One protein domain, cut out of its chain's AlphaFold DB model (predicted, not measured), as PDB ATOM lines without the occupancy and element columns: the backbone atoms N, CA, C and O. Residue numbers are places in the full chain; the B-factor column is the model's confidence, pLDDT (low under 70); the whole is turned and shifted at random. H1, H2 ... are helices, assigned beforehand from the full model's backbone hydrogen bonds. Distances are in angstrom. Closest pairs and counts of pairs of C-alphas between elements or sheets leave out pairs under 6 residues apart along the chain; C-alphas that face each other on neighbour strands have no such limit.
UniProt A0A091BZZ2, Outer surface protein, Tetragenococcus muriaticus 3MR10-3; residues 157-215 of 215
ATOM      1  N   ASP A 157       6.381 127.814 127.540       93.06
ATOM      2  CA  ASP A 157       6.461 128.505 126.261       93.06
ATOM      3  C   ASP A 157       6.801 127.489 125.173       93.06
ATOM      4  O   ASP A 157       7.756 126.716 125.292       93.06
ATOM      5  N   VAL A 158       5.995 127.470 124.115       93.69
ATOM      6  CA  VAL A 158       6.195 126.554 122.990       93.69
ATOM      7  C   VAL A 158       7.058 127.196 121.915       93.69
ATOM      8  O   VAL A 158       6.970 128.395 121.657       93.69
ATOM      9  N   VAL A 159       7.876 126.372 121.270       92.81
ATOM     10  CA  VAL A 159       8.650 126.769 120.091       92.81
ATOM     11  C   VAL A 159       7.722 127.008 118.897       92.81
ATOM     12  O   VAL A 159       6.644 126.421 118.812       92.81
ATOM     13  N   GLU A 160       8.135 127.881 117.975       92.44
ATOM     14  CA  GLU A 160       7.317 128.264 116.812       92.44
ATOM     15  C   GLU A 160       6.975 127.075 115.906       92.44
ATOM     16  O   GLU A 160       5.905 127.046 115.302       92.44
ATOM     17  N   ASP A 161       7.871 126.092 115.830       93.19
ATOM     18  CA  ASP A 161       7.749 124.905 114.990       93.19
ATOM     19  C   ASP A 161       7.098 123.708 115.702       93.19
ATOM     20  O   ASP A 161       7.173 122.595 115.186       93.19
ATOM     21  N   ILE A 162       6.456 123.914 116.864       94.62
ATOM     22  CA  ILE A 162       5.749 122.841 117.574       94.62
ATOM     23  C   ILE A 162       4.673 122.215 116.677       94.62
ATOM     24  O   ILE A 162       3.826 122.901 116.098       94.62
ATOM     25  N   THR A 163       4.682 120.892 116.585       94.69
ATOM     26  CA  THR A 163       3.675 120.140 115.836       94.69
ATOM     27  C   THR A 163       2.355 120.046 116.608       94.69
ATOM     28  O   THR A 163       2.289 120.224 117.827       94.69
ATOM     29  N   GLU A 164       1.264 119.744 115.900       94.50
ATOM     30  CA  GLU A 164      -0.049 119.561 116.532       94.50
ATOM     31  C   GLU A 164      -0.047 118.389 117.531       94.50
ATOM     32  O   GLU A 164      -0.576 118.524 118.637       94.50
ATOM     33  N   ASP A 165       0.617 117.281 117.191       94.69
ATOM     34  CA  ASP A 165       0.732 116.099 118.052       94.69
ATOM     35  C   ASP A 165       1.570 116.373 119.317       94.69
ATOM     36  O   ASP A 165       1.205 115.944 120.414       94.69
ATOM     37  N   GLU A 166       2.651 117.155 119.223       94.75
ATOM     38  CA  GLU A 166       3.415 117.610 120.396       94.75
ATOM     39  C   GLU A 166       2.589 118.499 121.313       94.75
ATOM     40  O   GLU A 166       2.601 118.326 122.535       94.75
ATOM     41  N   ARG A 167       1.834 119.431 120.728       94.56
ATOM     42  CA  ARG A 167       0.961 120.329 121.482       94.56
ATOM     43  C   ARG A 167      -0.142 119.548 122.194       94.56
ATOM     44  O   ARG A 167      -0.426 119.820 123.362       94.56
ATOM     45  N   LEU A 168      -0.723 118.551 121.529       93.56
ATOM     46  CA  LEU A 168      -1.684 117.632 122.134       93.56
ATOM     47  C   LEU A 168      -1.048 116.849 123.291       93.56
ATOM     48  O   LEU A 168      -1.626 116.773 124.374       93.56
ATOM     49  N   CYS A 169       0.159 116.318 123.089       93.44
ATOM     50  CA  CYS A 169       0.895 115.576 124.108       93.44
ATOM     51  C   CYS A 169       1.195 116.421 125.357       93.44
ATOM     52  O   CYS A 169       1.074 115.912 126.472       93.44
ATOM     53  N   LEU A 170       1.543 117.696 125.167       93.12
ATOM     54  CA  LEU A 170       1.934 118.623 126.228       93.12
ATOM     55  C   LEU A 170       0.746 119.202 127.014       93.12
ATOM     56  O   LEU A 170       0.837 119.370 128.225       93.12
ATOM     57  N   PHE A 171      -0.360 119.538 126.343       93.94
ATOM     58  CA  PHE A 171      -1.472 120.259 126.983       93.94
ATOM     59  C   PHE A 171      -2.722 119.411 127.219       93.94
ATOM     60  O   PHE A 171      -3.515 119.743 128.096       93.94
ATOM     61  N   ASN A 172      -2.912 118.313 126.483       91.81
ATOM     62  CA  ASN A 172      -4.082 117.441 126.622       91.81
ATOM     63  C   ASN A 172      -3.762 116.160 127.409       91.81
ATOM     64  O   ASN A 172      -4.263 115.074 127.111       91.81
ATOM     65  N   HIS A 173      -2.880 116.266 128.402       87.69
ATOM     66  CA  HIS A 173      -2.491 115.148 129.249       87.69
ATOM     67  C   HIS A 173      -2.170 115.614 130.674       87.69
ATOM     68  O   HIS A 173      -1.423 116.566 130.884       87.69
ATOM     69  N   LEU A 174      -2.655 114.885 131.684       91.06
ATOM     70  CA  LEU A 174      -2.191 115.061 133.063       91.06
ATOM     71  C   LEU A 174      -0.829 114.381 133.236       91.06
ATOM     72  O   LEU A 174      -0.745 113.159 133.372       91.06
ATOM     73  N   HIS A 175       0.256 115.148 133.158       92.44
ATOM     74  CA  HIS A 175       1.603 114.600 133.300       92.44
ATOM     75  C   HIS A 175       1.802 113.997 134.691       92.44
ATOM     76  O   HIS A 175       1.535 114.626 135.711       92.44
ATOM     77  N   SER A 176       2.291 112.760 134.718       89.56
ATOM     78  CA  SER A 176       2.579 112.039 135.951       89.56
ATOM     79  C   SER A 176       4.028 111.599 135.936       89.56
ATOM     80  O   SER A 176       4.488 110.914 135.016       89.56
ATOM     81  N   TYR A 177       4.751 112.039 136.955       86.56
ATOM     82  CA  TYR A 177       6.135 111.672 137.144       86.56
ATOM     83  C   TYR A 177       6.252 110.199 137.564       86.56
ATOM     84  O   TYR A 177       5.561 109.742 138.471       86.56
ATOM     85  N   ARG A 178       7.146 109.456 136.901       83.06
ATOM     86  CA  ARG A 178       7.284 107.994 137.035       83.06
ATOM     87  C   ARG A 178       7.700 107.508 138.434       83.06
ATOM     88  O   ARG A 178       7.430 106.358 138.768       83.06
ATOM     89  N   GLY A 179       8.332 108.366 139.237       81.50
ATOM     90  CA  GLY A 179       8.781 108.059 140.601       81.50
ATOM     91  C   GLY A 179      10.281 107.763 140.731       81.50
ATOM     92  O   GLY A 179      10.843 107.990 141.797       81.50
ATOM     93  N   ASP A 180      10.957 107.331 139.664       82.62
ATOM     94  CA  ASP A 180      12.405 107.080 139.616       82.62
ATOM     95  C   ASP A 180      13.188 108.324 139.151       82.62
ATOM     96  O   ASP A 180      13.185 108.680 137.971       82.62
ATOM     97  N   ALA A 181      13.863 108.989 140.099       68.12
ATOM     98  CA  ALA A 181      14.532 110.277 139.879       68.12
ATOM     99  C   ALA A 181      15.843 110.136 139.132       68.12
ATOM    100  O   ALA A 181      16.855 109.722 139.685       68.12
ATOM    101  N   SER A 182      15.814 110.549 137.866       83.88
ATOM    102  CA  SER A 182      17.015 111.015 137.193       83.88
ATOM    103  C   SER A 182      17.346 112.416 137.696       83.88
ATOM    104  O   SER A 182      16.471 113.281 137.737       83.88
ATOM    105  N   GLU A 183      18.619 112.663 137.993       86.50
ATOM    106  CA  GLU A 183      19.128 114.010 138.286       86.50
ATOM    107  C   GLU A 183      18.991 114.966 137.086       86.50
ATOM    108  O   GLU A 183      19.084 116.181 137.241       86.50
ATOM    109  N   TYR A 184      18.750 114.427 135.886       88.06
ATOM    110  CA  TYR A 184      18.747 115.187 134.637       88.06
ATOM    111  C   TYR A 184      17.353 115.488 134.083       88.06
ATOM    112  O   TYR A 184      17.201 116.459 133.345       88.06
ATOM    113  N   LEU A 185      16.345 114.651 134.364       89.81
ATOM    114  CA  LEU A 185      15.065 114.717 133.651       89.81
ATOM    115  C   LEU A 185      13.875 114.159 134.437       89.81
ATOM    116  O   LEU A 185      13.935 113.082 135.031       89.81
ATOM    117  N   LEU A 186      12.755 114.882 134.360       89.50
ATOM    118  CA  LEU A 186      11.442 114.421 134.807       89.50
ATOM    119  C   LEU A 186      10.751 113.687 133.656       89.50
ATOM    120  O   LEU A 186      10.669 114.199 132.543       89.50
ATOM    121  N   ARG A 187      10.249 112.476 133.916       90.81
ATOM    122  CA  ARG A 187       9.697 111.597 132.872       90.81
ATOM    123  C   ARG A 187       8.204 111.381 133.052       90.81
ATOM    124  O   ARG A 187       7.795 110.738 134.020       90.81
ATOM    125  N   SER A 188       7.419 111.828 132.072       91.00
ATOM    126  CA  SER A 188       6.009 111.447 131.927       91.00
ATOM    127  C   SER A 188       5.914 110.159 131.112       91.00
ATOM    128  O   SER A 188       6.273 110.128 129.941       91.00
ATOM    129  N   THR A 189       5.501 109.053 131.736       86.62
ATOM    130  CA  THR A 189       5.616 107.722 131.101       86.62
ATOM    131  C   THR A 189       4.421 107.350 130.234       86.62
ATOM    132  O   THR A 189       4.581 106.585 129.286       86.62
ATOM    133  N   LEU A 190       3.225 107.832 130.565       89.19
ATOM    134  CA  LEU A 190       1.993 107.405 129.897       89.19
ATOM    135  C   LEU A 190       1.803 108.052 128.522       89.19
ATOM    136  O   LEU A 190       1.222 107.425 127.639       89.19
ATOM    137  N   THR A 191       2.383 109.232 128.298       90.50
ATOM    138  CA  THR A 191       2.327 109.937 127.010       90.50
ATOM    139  C   THR A 191       2.843 109.060 125.867       90.50
ATOM    140  O   THR A 191       2.162 108.908 124.859       90.50
ATOM    141  N   ARG A 192       3.964 108.347 126.055       89.06
ATOM    142  CA  ARG A 192       4.499 107.420 125.036       89.06
ATOM    143  C   ARG A 192       3.579 106.234 124.726       89.06
ATOM    144  O   ARG A 192       3.760 105.586 123.707       89.06
ATOM    145  N   VAL A 193       2.665 105.876 125.633       91.06
ATOM    146  CA  VAL A 193       1.719 104.765 125.438       91.06
ATOM    147  C   VAL A 193       0.509 105.252 124.655       91.06
ATOM    148  O   VAL A 193       0.090 104.581 123.713       91.06
ATOM    149  N   TYR A 194      -0.023 106.418 125.023       91.75
ATOM    150  CA  TYR A 194      -1.187 107.012 124.370       91.75
ATOM    151  C   TYR A 194      -0.869 107.523 122.966       91.75
ATOM    152  O   TYR A 194      -1.649 107.297 122.044       91.75
ATOM    153  N   TYR A 195       0.310 108.115 122.781       92.56
ATOM    154  CA  TYR A 195       0.703 108.775 121.537       92.56
ATOM    155  C   TYR A 195       1.652 107.936 120.665       92.56
ATOM    156  O   TYR A 195       2.186 108.425 119.679       92.56
ATOM    157  N   LYS A 196       1.830 106.636 120.958       93.38
ATOM    158  CA  LYS A 196       2.772 105.741 120.245       93.38
ATOM    159  C   LYS A 196       2.597 105.661 118.719       93.38
ATOM    160  O   LYS A 196       3.522 105.252 118.029       93.38
ATOM    161  N   ASN A 197       1.395 105.950 118.223       94.56
ATOM    162  CA  ASN A 197       1.043 105.844 116.806       94.56
ATOM    163  C   ASN A 197       1.022 107.212 116.103       94.56
ATOM    164  O   ASN A 197       0.723 107.260 114.912       94.56
ATOM    165  N   GLN A 198       1.279 108.305 116.825       93.19
ATOM    166  CA  GLN A 198       1.364 109.641 116.243       93.19
ATOM    167  C   GLN A 198       2.761 109.893 115.658       93.19
ATOM    168  O   GLN A 198       3.750 109.358 116.174       93.19
ATOM    169  N   PRO A 199       2.862 110.673 114.572       92.81
ATOM    170  CA  PRO A 199       4.141 111.041 113.991       92.81
ATOM    171  C   PRO A 199       4.858 112.094 114.848       92.81
ATOM    172  O   PRO A 199       4.415 113.229 114.952       92.81
ATOM    173  N   PHE A 200       6.028 111.736 115.378       93.38
ATOM    174  CA  PHE A 200       6.974 112.674 115.993       93.38
ATOM    175  C   PHE A 200       8.253 112.726 115.141       93.38
ATOM    176  O   PHE A 200       9.218 112.014 115.435       93.38
ATOM    177  N   PRO A 201       8.247 113.448 114.001       92.62
ATOM    178  CA  PRO A 201       9.426 113.562 113.150       92.62
ATOM    179  C   PRO A 201      10.541 114.315 113.881       92.62
ATOM    180  O   PRO A 201      10.280 115.149 114.736       92.62
ATOM    181  N   ALA A 202      11.798 114.057 113.527       92.44
ATOM    182  CA  ALA A 202      12.904 114.801 114.116       92.44
ATOM    183  C   ALA A 202      12.879 116.269 113.653       92.44
ATOM    184  O   ALA A 202      13.058 116.550 112.466       92.44
ATOM    185  N   HIS A 203      12.716 117.194 114.594       93.19
ATOM    186  CA  HIS A 203      12.970 118.623 114.419       93.19
ATOM    187  C   HIS A 203      13.493 119.213 115.734       93.19
ATOM    188  O   HIS A 203      13.502 118.542 116.763       93.19
ATOM    189  N   ASN A 204      14.029 120.433 115.673       89.25
ATOM    190  CA  ASN A 204      14.526 121.175 116.836       89.25
ATOM    191  C   ASN A 204      15.426 120.366 117.806       89.25
ATOM    192  O   ASN A 204      15.323 120.460 119.028       89.25
ATOM    193  N   THR A 205      16.354 119.571 117.259       91.44
ATOM    194  CA  THR A 205      17.227 118.648 118.012       91.44
ATOM    195  C   THR A 205      18.423 119.358 118.661       91.44
ATOM    196  O   THR A 205      19.580 118.970 118.473       91.44
ATOM    197  N   GLN A 206      18.168 120.459 119.365       90.81
ATOM    198  CA  GLN A 206      19.202 121.210 120.075       90.81
ATOM    199  C   GLN A 206      19.623 120.513 121.375       90.81
ATOM    200  O   GLN A 206      18.952 119.616 121.883       90.81
ATOM    201  N   ASN A 207      20.746 120.956 121.946       94.00
ATOM    202  CA  ASN A 207      21.195 120.460 123.244       94.00
ATOM    203  C   ASN A 207      20.177 120.791 124.343       94.00
ATOM    204  O   ASN A 207      19.795 121.951 124.520       94.00
ATOM    205  N   ILE A 208      19.811 119.772 125.121       92.69
ATOM    206  CA  ILE A 208      18.870 119.880 126.239       92.69
ATOM    207  C   ILE A 208      19.450 120.802 127.319       92.69
ATOM    208  O   ILE A 208      20.590 120.634 127.759       92.69
ATOM    209  N   LYS A 209      18.645 121.766 127.771       92.81
ATOM    210  CA  LYS A 209      18.953 122.670 128.890       92.81
ATOM    211  C   LYS A 209      17.909 122.506 129.990       92.81
ATOM    212  O   LYS A 209      16.805 122.039 129.742       92.81
ATOM    213  N   ARG A 210      18.228 122.902 131.223       92.38
ATOM    214  CA  ARG A 210      17.252 122.850 132.323       92.38
ATOM    215  C   ARG A 210      15.995 123.653 131.962       92.38
ATOM    216  O   ARG A 210      16.112 124.796 131.535       92.38
ATOM    217  N   GLY A 211      14.823 123.055 132.173       90.81
ATOM    218  CA  GLY A 211      13.521 123.686 131.928       90.81
ATOM    219  C   GLY A 211      12.914 123.415 130.550       90.81
ATOM    220  O   GLY A 211      11.764 123.780 130.336       90.81
ATOM    221  N   VAL A 212      13.628 122.752 129.633       92.50
ATOM    222  CA  VAL A 212      13.055 122.385 128.327       92.50
ATOM    223  C   VAL A 212      12.178 121.135 128.441       92.50
ATOM    224  O   VAL A 212      12.527 120.180 129.139       92.50
ATOM    225  N   CYS A 213      11.050 121.134 127.731       90.50
ATOM    226  CA  CYS A 213      10.234 119.943 127.505       90.50
ATOM    227  C   CYS A 213      10.678 119.283 126.195       90.50
ATOM    228  O   CYS A 213      10.841 119.976 125.196       90.50
ATOM    229  N   VAL A 214      10.882 117.963 126.204       89.12
ATOM    230  CA  VAL A 214      11.301 117.177 125.029       89.12
ATOM    231  C   VAL A 214      10.460 115.907 124.915       89.12
ATOM    232  O   VAL A 214      10.008 115.379 125.938       89.12
ATOM    233  N   ASN A 215      10.253 115.439 123.685       79.25
ATOM    234  CA  ASN A 215       9.588 114.182 123.339       79.25
ATOM    235  C   ASN A 215      10.581 113.070 122.974       79.25
ATOM    236  O   ASN A 215      11.738 113.367 122.605       79.25
TER     237      ASN A 215
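Overview. This is residues 157 to 215 of the 215 residues of the protein "Outer surface protein" of Tetragenococcus muriaticus 3MR10-3 (UniProt A0A091BZZ2). This is a piece with little regular structure: two short helices, H1 then H2, sit near each other on one side, and long loops make the rest. Residues 172 to 190 run out and fold back as one loop, and residues 195 to 215 sweep round and turn inward at their end. The printed part has 59 residues, 12 of them in the named helices, with no named strand; its class is all helix. It is compact, with a radius of gyration of the C-alphas of 11.9 A, and spans 29 by 26 by 19 A.

Along the chain. Start at Asp 157 and find C-alpha 164 at (-0.049, 119.561, 116.532); from there H1, residues 164 to 171, runs 10.6 A. Further on, H2, residues 191 to 194, ends at C-alpha 194 at (-1.187, 107.012, 124.370).

Arrangement. Look at the C-alphas of Cys 169 and Thr 191, the closest of H1 and H2, 6.5 A apart: the helices are close but not clearly touching. In H1 every O i to N i+4 pair is within hydrogen-bond range; H2 is too short for one.

Size, cuts and confidence. The C-alphas of Glu 160 and Asp 180, the two farthest apart, stand 31.5 A apart. The printed part has no cut, and the link from H1 to H2 is long. Residue 181 is under pLDDT 70.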